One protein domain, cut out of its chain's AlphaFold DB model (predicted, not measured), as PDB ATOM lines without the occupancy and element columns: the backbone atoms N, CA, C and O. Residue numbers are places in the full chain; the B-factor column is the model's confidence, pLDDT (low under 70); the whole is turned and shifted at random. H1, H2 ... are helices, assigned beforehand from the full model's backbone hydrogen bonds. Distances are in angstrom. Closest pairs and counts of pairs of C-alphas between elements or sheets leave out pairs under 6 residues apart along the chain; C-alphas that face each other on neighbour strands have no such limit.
ATOM      1  N   HIS A  94      -0.273 -28.379  -6.653       96.00
ATOM      2  CA  HIS A  94      -0.224 -27.644  -7.916       96.00
ATOM      3  C   HIS A  94       1.224 -27.467  -8.405       96.00
ATOM      4  O   HIS A  94       1.501 -27.501  -9.602       96.00
ATOM      5  N   ILE A  95       2.184 -27.300  -7.494       94.94
ATOM      6  CA  ILE A  95       3.607 -27.246  -7.851       94.94
ATOM      7  C   ILE A  95       4.070 -28.612  -8.375       94.94
ATOM      8  O   ILE A  95       4.801 -28.672  -9.367       94.94
ATOM      9  N   GLU A  96       3.641 -29.700  -7.736       94.56
ATOM     10  CA  GLU A  96       3.944 -31.066  -8.169       94.56
ATOM     11  C   GLU A  96       3.304 -31.397  -9.516       94.56
ATOM     12  O   GLU A  96       3.993 -31.926 -10.389       94.56
ATOM     13  N   SER A  97       2.057 -30.984  -9.753       95.88
ATOM     14  CA  SER A  97       1.405 -31.158 -11.055       95.88
ATOM     15  C   SER A  97       2.113 -30.368 -12.162       95.88
ATOM     16  O   SER A  97       2.370 -30.909 -13.242       95.88
ATOM     17  N   ILE A  98       2.545 -29.127 -11.887       95.19
ATOM     18  CA  ILE A  98       3.377 -28.352 -12.816       95.19
ATOM     19  C   ILE A  98       4.662 -29.124 -13.119       95.19
ATOM     20  O   ILE A  98       4.970 -29.330 -14.292       95.19
ATOM     21  N   ARG A  99       5.399 -29.581 -12.099       94.31
ATOM     22  CA  ARG A  99       6.665 -30.318 -12.276       94.31
ATOM     23  C   ARG A  99       6.479 -31.607 -13.071       94.31
ATOM     24  O   ARG A  99       7.243 -31.834 -14.007       94.31
ATOM     25  N   ALA A 100       5.460 -32.402 -12.748       94.88
ATOM     26  CA  ALA A 100       5.129 -33.632 -13.463       94.88
ATOM     27  C   ALA A 100       4.821 -33.354 -14.943       94.88
ATOM     28  O   ALA A 100       5.238 -34.095 -15.831       94.88
ATOM     29  N   SER A 101       4.175 -32.221 -15.229       95.31
ATOM     30  CA  SER A 101       3.855 -31.812 -16.595       95.31
ATOM     31  C   SER A 101       5.066 -31.313 -17.412       95.31
ATOM     32  O   SER A 101       4.943 -31.131 -18.626       95.31
ATOM     33  N   TRP A 102       6.242 -31.093 -16.799       95.19
ATOM     34  CA  TRP A 102       7.480 -30.628 -17.454       95.19
ATOM     35  C   TRP A 102       8.376 -31.785 -17.932       95.19
ATOM     36  O   TRP A 102       9.561 -31.902 -17.578       95.19
ATOM     37  N   THR A 103       7.832 -32.620 -18.817       96.38
ATOM     38  CA  THR A 103       8.599 -33.691 -19.469       96.38
ATOM     39  C   THR A 103       9.772 -33.126 -20.293       96.38
ATOM     40  O   THR A 103       9.712 -31.981 -20.766       96.38
ATOM     41  N   PRO A 104      10.874 -33.882 -20.486       96.44
ATOM     42  CA  PRO A 104      11.999 -33.446 -21.320       96.44
ATOM     43  C   PRO A 104      11.578 -33.047 -22.743       96.44
ATOM     44  O   PRO A 104      12.090 -32.068 -23.282       96.44
ATOM     45  N   GLU A 105      10.606 -33.748 -23.329       95.31
ATOM     46  CA  GLU A 105      10.050 -33.413 -24.644       95.31
ATOM     47  C   GLU A 105       9.308 -32.081 -24.642       95.31
ATOM     48  O   GLU A 105       9.531 -31.245 -25.517       95.31
ATOM     49  N   ARG A 106       8.469 -31.832 -23.629       95.69
ATOM     50  CA  ARG A 106       7.778 -30.549 -23.494       95.69
ATOM     51  C   ARG A 106       8.772 -29.405 -23.299       95.69
ATOM     52  O   ARG A 106       8.577 -28.344 -23.884       95.69
ATOM     53  N   ARG A 107       9.860 -29.623 -22.545       94.69
ATOM     54  CA  ARG A 107      10.967 -28.655 -22.413       94.69
ATOM     55  C   ARG A 107      11.610 -28.341 -23.759       94.69
ATOM     56  O   ARG A 107      11.801 -27.167 -24.062       94.69
ATOM     57  N   LYS A 108      11.900 -29.363 -24.572       95.88
ATOM     58  CA  LYS A 108      12.448 -29.185 -25.925       95.88
ATOM     59  C   LYS A 108      11.488 -28.396 -26.820       95.88
ATOM     60  O   LYS A 108      11.894 -27.366 -27.349       95.88
ATOM     61  N   ARG A 109      10.207 -28.786 -26.894       96.00
ATOM     62  CA  ARG A 109       9.183 -28.070 -27.685       96.00
ATOM     63  C   ARG A 109       9.028 -26.612 -27.247       96.00
ATOM     64  O   ARG A 109       8.996 -25.719 -28.084       96.00
ATOM     65  N   GLN A 110       8.976 -26.344 -25.942       95.12
ATOM     66  CA  GLN A 110       8.900 -24.975 -25.417       95.12
ATOM     67  C   GLN A 110      10.157 -24.158 -25.746       95.12
ATOM     68  O   GLN A 110      10.052 -22.988 -26.108       95.12
ATOM     69  N   ALA A 111      11.345 -24.764 -25.673       93.25
ATOM     70  CA  ALA A 111      12.590 -24.108 -26.059       93.25
ATOM     71  C   ALA A 111      12.641 -23.795 -27.566       93.25
ATOM     72  O   ALA A 111      13.109 -22.723 -27.948       93.25
ATOM     73  N   GLU A 112      12.139 -24.689 -28.419       93.12
ATOM     74  CA  GLU A 112      12.013 -24.456 -29.862       93.12
ATOM     75  C   GLU A 112      11.009 -23.347 -30.175       93.12
ATOM     76  O   GLU A 112      11.340 -22.427 -30.918       93.12
ATOM     77  N   LEU A 113       9.834 -23.357 -29.543       93.62
ATOM     78  CA  LEU A 113       8.855 -22.275 -29.676       93.62
ATOM     79  C   LEU A 113       9.441 -20.930 -29.230       93.62
ATOM     80  O   LEU A 113       9.289 -19.934 -29.933       93.62
ATOM     81  N   ALA A 114      10.172 -20.892 -28.112       90.69
ATOM     82  CA  ALA A 114      10.855 -19.684 -27.653       90.69
ATOM     83  C   ALA A 114      11.951 -19.227 -28.635       90.69
ATOM     84  O   ALA A 114      12.131 -18.027 -28.866       90.69
ATOM     85  N   ARG A 115      12.674 -20.163 -29.260       85.44
ATOM     86  CA  ARG A 115      13.645 -19.861 -30.322       85.44
ATOM     87  C   ARG A 115      12.970 -19.282 -31.557       85.44
ATOM     88  O   ARG A 115      13.412 -18.248 -32.043       85.44
ATOM     89  N   LEU A 116      11.876 -19.877 -32.015       85.25
ATOM     90  CA  LEU A 116      11.110 -19.370 -33.152       85.25
ATOM     91  C   LEU A 116      10.536 -17.981 -32.849       85.25
ATOM     92  O   LEU A 116      10.712 -17.071 -33.649       85.25
ATOM     93  N   GLN A 117       9.977 -17.766 -31.654       83.62
ATOM     94  CA  GLN A 117       9.500 -16.451 -31.207       83.62
ATOM     95  C   GLN A 117      10.611 -15.400 -31.087       83.62
ATOM     96  O   GLN A 117      10.365 -14.207 -31.258       83.62
ATOM     97  N   THR A 118      11.837 -15.803 -30.749       75.44
ATOM     98  CA  THR A 118      12.974 -14.875 -30.694       75.44
ATOM     99  C   THR A 118      13.587 -14.622 -32.070       75.44
ATOM    100  O   THR A 118      14.101 -13.525 -32.297       75.44
ATOM    101  N   PHE A 119      13.481 -15.575 -32.998       64.56
ATOM    102  CA  PHE A 119      13.947 -15.456 -34.379       64.56
ATOM    103  C   PHE A 119      13.001 -14.614 -35.247       64.56
ATOM    104  O   PHE A 119      13.466 -13.822 -36.063       64.56
ATOM    105  N   THR A 120      11.688 -14.678 -35.001       64.94
ATOM    106  CA  THR A 120      10.674 -13.852 -35.687       64.94
ATOM    107  C   THR A 120      10.615 -12.407 -35.192       64.94
ATOM    108  O   THR A 120       9.844 -11.596 -35.707       64.94
ATOM    109  N   ARG A 121      11.460 -12.027 -34.226       80.44
ATOM    110  CA  ARG A 121      11.654 -10.621 -33.864       80.44
ATOM    111  C   ARG A 121      12.402  -9.920 -34.994       80.44
ATOM    112  O   ARG A 121      13.636  -9.878 -35.013       80.44
ATOM    113  N   GLY A 122      11.618  -9.386 -35.929       86.94
ATOM    114  CA  GLY A 122      12.087  -8.663 -37.102       86.94
ATOM    115  C   GLY A 122      13.020  -7.492 -36.766       86.94
ATOM    116  O   GLY A 122      13.139  -7.078 -35.603       86.94
ATOM    117  N   PRO A 123      13.701  -6.936 -37.782       89.88
ATOM    118  CA  PRO A 123      14.640  -5.828 -37.608       89.88
ATOM    119  C   PRO A 123      14.008  -4.634 -36.879       89.88
ATOM    120  O   PRO A 123      14.668  -4.021 -36.042       89.88
ATOM    121  N   GLU A 124      12.715  -4.378 -37.092       89.94
ATOM    122  CA  GLU A 124      11.958  -3.332 -36.396       89.94
ATOM    123  C   GLU A 124      11.888  -3.541 -34.881       89.94
ATOM    124  O   GLU A 124      12.109  -2.610 -34.108       89.94
ATOM    125  N   TYR A 125      11.626  -4.766 -34.418       89.06
ATOM    126  CA  TYR A 125      11.583  -5.062 -32.986       89.06
ATOM    127  C   TYR A 125      12.964  -4.886 -32.345       89.06
ATOM    128  O   TYR A 125      13.094  -4.318 -31.258       89.06
ATOM    129  N   LYS A 126      14.023  -5.321 -33.037       89.06
ATOM    130  CA  LYS A 126      15.406  -5.100 -32.589       89.06
ATOM    131  C   LYS A 126      15.746  -3.607 -32.555       89.06
ATOM    132  O   LYS A 126      16.394  -3.168 -31.606       89.06
ATOM    133  N   ALA A 127      15.288  -2.826 -33.535       92.25
ATOM    134  CA  ALA A 127      15.435  -1.374 -33.550       92.25
ATOM    135  C   ALA A 127      14.701  -0.721 -32.369       92.25
ATOM    136  O   ALA A 127      15.306   0.089 -31.676       92.25
ATOM    137  N   LYS A 128      13.473  -1.152 -32.050       94.81
ATOM    138  CA  LYS A 128      12.729  -0.708 -30.857       94.81
ATOM    139  C   LYS A 128      13.481  -1.019 -29.560       94.81
ATOM    140  O   LYS A 128      13.602  -0.143 -28.707       94.81
ATOM    141  N   ILE A 129      14.058  -2.220 -29.417       92.81
ATOM    142  CA  ILE A 129      14.912  -2.545 -28.262       92.81
ATOM    143  C   ILE A 129      16.103  -1.590 -28.194       92.81
ATOM    144  O   ILE A 129      16.343  -1.011 -27.139       92.81
ATOM    145  N   ARG A 130      16.839  -1.394 -29.294       92.94
ATOM    146  CA  ARG A 130      18.003  -0.492 -29.315       92.94
ATOM    147  C   ARG A 130      17.616   0.952 -28.997       92.94
ATOM    148  O   ARG A 130      18.293   1.577 -28.192       92.94
ATOM    149  N   ALA A 131      16.515   1.445 -29.557       94.56
ATOM    150  CA  ALA A 131      15.988   2.779 -29.287       94.56
ATOM    151  C   ALA A 131      15.555   2.944 -27.819       94.56
ATOM    152  O   ALA A 131      15.748   4.003 -27.234       94.56
ATOM    153  N   SER A 132      15.046   1.880 -27.184       96.00
ATOM    154  CA  SER A 132      14.691   1.897 -25.756       96.00
ATOM    155  C   SER A 132      15.900   1.970 -24.805       96.00
ATOM    156  O   SER A 132      15.732   2.221 -23.608       96.00
ATOM    157  N   TRP A 133      17.117   1.743 -25.318       96.44
ATOM    158  CA  TRP A 133      18.376   1.928 -24.596       96.44
ATOM    159  C   TRP A 133      18.888   3.357 -24.778       96.44
ATOM    160  O   TRP A 133      19.907   3.593 -25.431       96.44
ATOM    161  N   THR A 134      18.188   4.302 -24.157       96.69
ATOM    162  CA  THR A 134      18.652   5.687 -24.035       96.69
ATOM    163  C   THR A 134      19.961   5.760 -23.239       96.69
ATOM    164  O   THR A 134      20.264   4.871 -22.432       96.69
ATOM    165  N   GLU A 135      20.752   6.817 -23.445       95.69
ATOM    166  CA  GLU A 135      22.007   7.025 -22.702       95.69
ATOM    167  C   GLU A 135      21.772   7.120 -21.188       95.69
ATOM    168  O   GLU A 135      22.519   6.529 -20.409       95.69
ATOM    169  N   GLU A 136      20.668   7.736 -20.762       96.62
ATOM    170  CA  GLU A 136      20.253   7.776 -19.355       96.62
ATOM    171  C   GLU A 136      20.030   6.374 -18.778       96.62
ATOM    172  O   GLU A 136      20.534   6.037 -17.705       96.62
ATOM    173  N   ARG A 137      19.333   5.501 -19.519       97.38
ATOM    174  CA  ARG A 137      19.095   4.120 -19.093       97.38
ATOM    175  C   ARG A 137      20.393   3.321 -19.025       97.38
ATOM    176  O   ARG A 137      20.572   2.535 -18.094       97.38
ATOM    177  N   LYS A 138      21.308   3.517 -19.982       96.31
ATOM    178  CA  LYS A 138      22.646   2.901 -19.956       96.31
ATOM    179  C   LYS A 138      23.444   3.372 -18.742       96.31
ATOM    180  O   LYS A 138      24.037   2.538 -18.056       96.31
ATOM    181  N   ALA A 139      23.426   4.670 -18.446       95.75
ATOM    182  CA  ALA A 139      24.088   5.245 -17.282       95.75
ATOM    183  C   ALA A 139      23.516   4.674 -15.975       95.75
ATOM    184  O   ALA A 139      24.276   4.166 -15.149       95.75
ATOM    185  N   MET A 140      22.189   4.636 -15.834       97.69
ATOM    186  CA  MET A 140      21.509   4.036 -14.683       97.69
ATOM    187  C   MET A 140      21.853   2.546 -14.531       97.69
ATOM    188  O   MET A 140      22.210   2.091 -13.445       97.69
ATOM    189  N   GLN A 141      21.816   1.771 -15.619       96.81
ATOM    190  CA  GLN A 141      22.180   0.353 -15.592       96.81
ATOM    191  C   GLN A 141      23.654   0.148 -15.209       96.81
ATOM    192  O   GLN A 141      23.983  -0.774 -14.458       96.81
ATOM    193  N   SER A 142      24.547   1.009 -15.702       95.81
ATOM    194  CA  SER A 142      25.967   1.018 -15.343       95.81
ATOM    195  C   SER A 142      26.158   1.311 -13.852       95.81
ATOM    196  O   SER A 142      26.880   0.578 -13.173       95.81
ATOM    197  N   GLN A 143      25.451   2.305 -13.307       95.12
ATOM    198  CA  GLN A 143      25.462   2.623 -11.877       95.12
ATOM    199  C   GLN A 143      24.938   1.460 -11.025       95.12
ATOM    200  O   GLN A 143      25.605   1.059 -10.073       95.12
ATOM    201  N   LEU A 144      23.811   0.844 -11.400       94.44
ATOM    202  CA  LEU A 144      23.272  -0.338 -10.716       94.44
ATOM    203  C   LEU A 144      24.250  -1.516 -10.756       94.44
ATOM    204  O   LEU A 144      24.434  -2.212  -9.757       94.44
ATOM    205  N   SER A 145      24.909  -1.739 -11.896       93.50
ATOM    206  CA  SER A 145      25.936  -2.772 -12.028       93.50
ATOM    207  C   SER A 145      27.128  -2.495 -11.109       93.50
ATOM    208  O   SER A 145      27.575  -3.396 -10.400       93.50
TER     209      SER A 145
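AT A GLANCE: This is residues 94 to 145 of the 222 residues of an uncharacterized protein of Meira miltonrushii (UniProt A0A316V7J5). An open, flat arch of four separate helices: the longest, H2, makes one side of it with H1 at its foot, and H3 and H4 make the other side. No helix packs on another, and the middle of the arch is empty. The printed part has 52 residues with four named helices, in the order H1, H2, H3, H4, and no named strand; the class is all helix. The whole is extended, with a radius of gyration of the C-alphas of 17.7 A and spans of 45 by 28 by 15 A.

IN THESE COORDINATES: H2, residues 104 to 119, is 22.3 A long and begins at C-alpha 104 (11.999, -33.446, -21.320). H1, residues 94 to 100, begins at C-alpha 94 (-0.224, -27.644, -7.916). H3 is residues 123 to 132, 14.1 A long. H4, residues 135 to 145, is 15.0 A long and ends at C-alpha 145 (25.936, -2.772, -12.028).

HOW THE PARTS SIT: H2 is apart from H1, H3 and H4. H1 is apart from H3 and H4, and H3 is apart from H4. In H1, H2, H3 and H4 every O i to N i+4 pair is within hydrogen-bond range.

THE WHOLE: The C-alphas of Ala 100 and Glu 135, the two farthest apart, are 45.0 A apart. The three links are tight, and the printed part has no cut. The pLDDT is under 70 at residues 119 to 120.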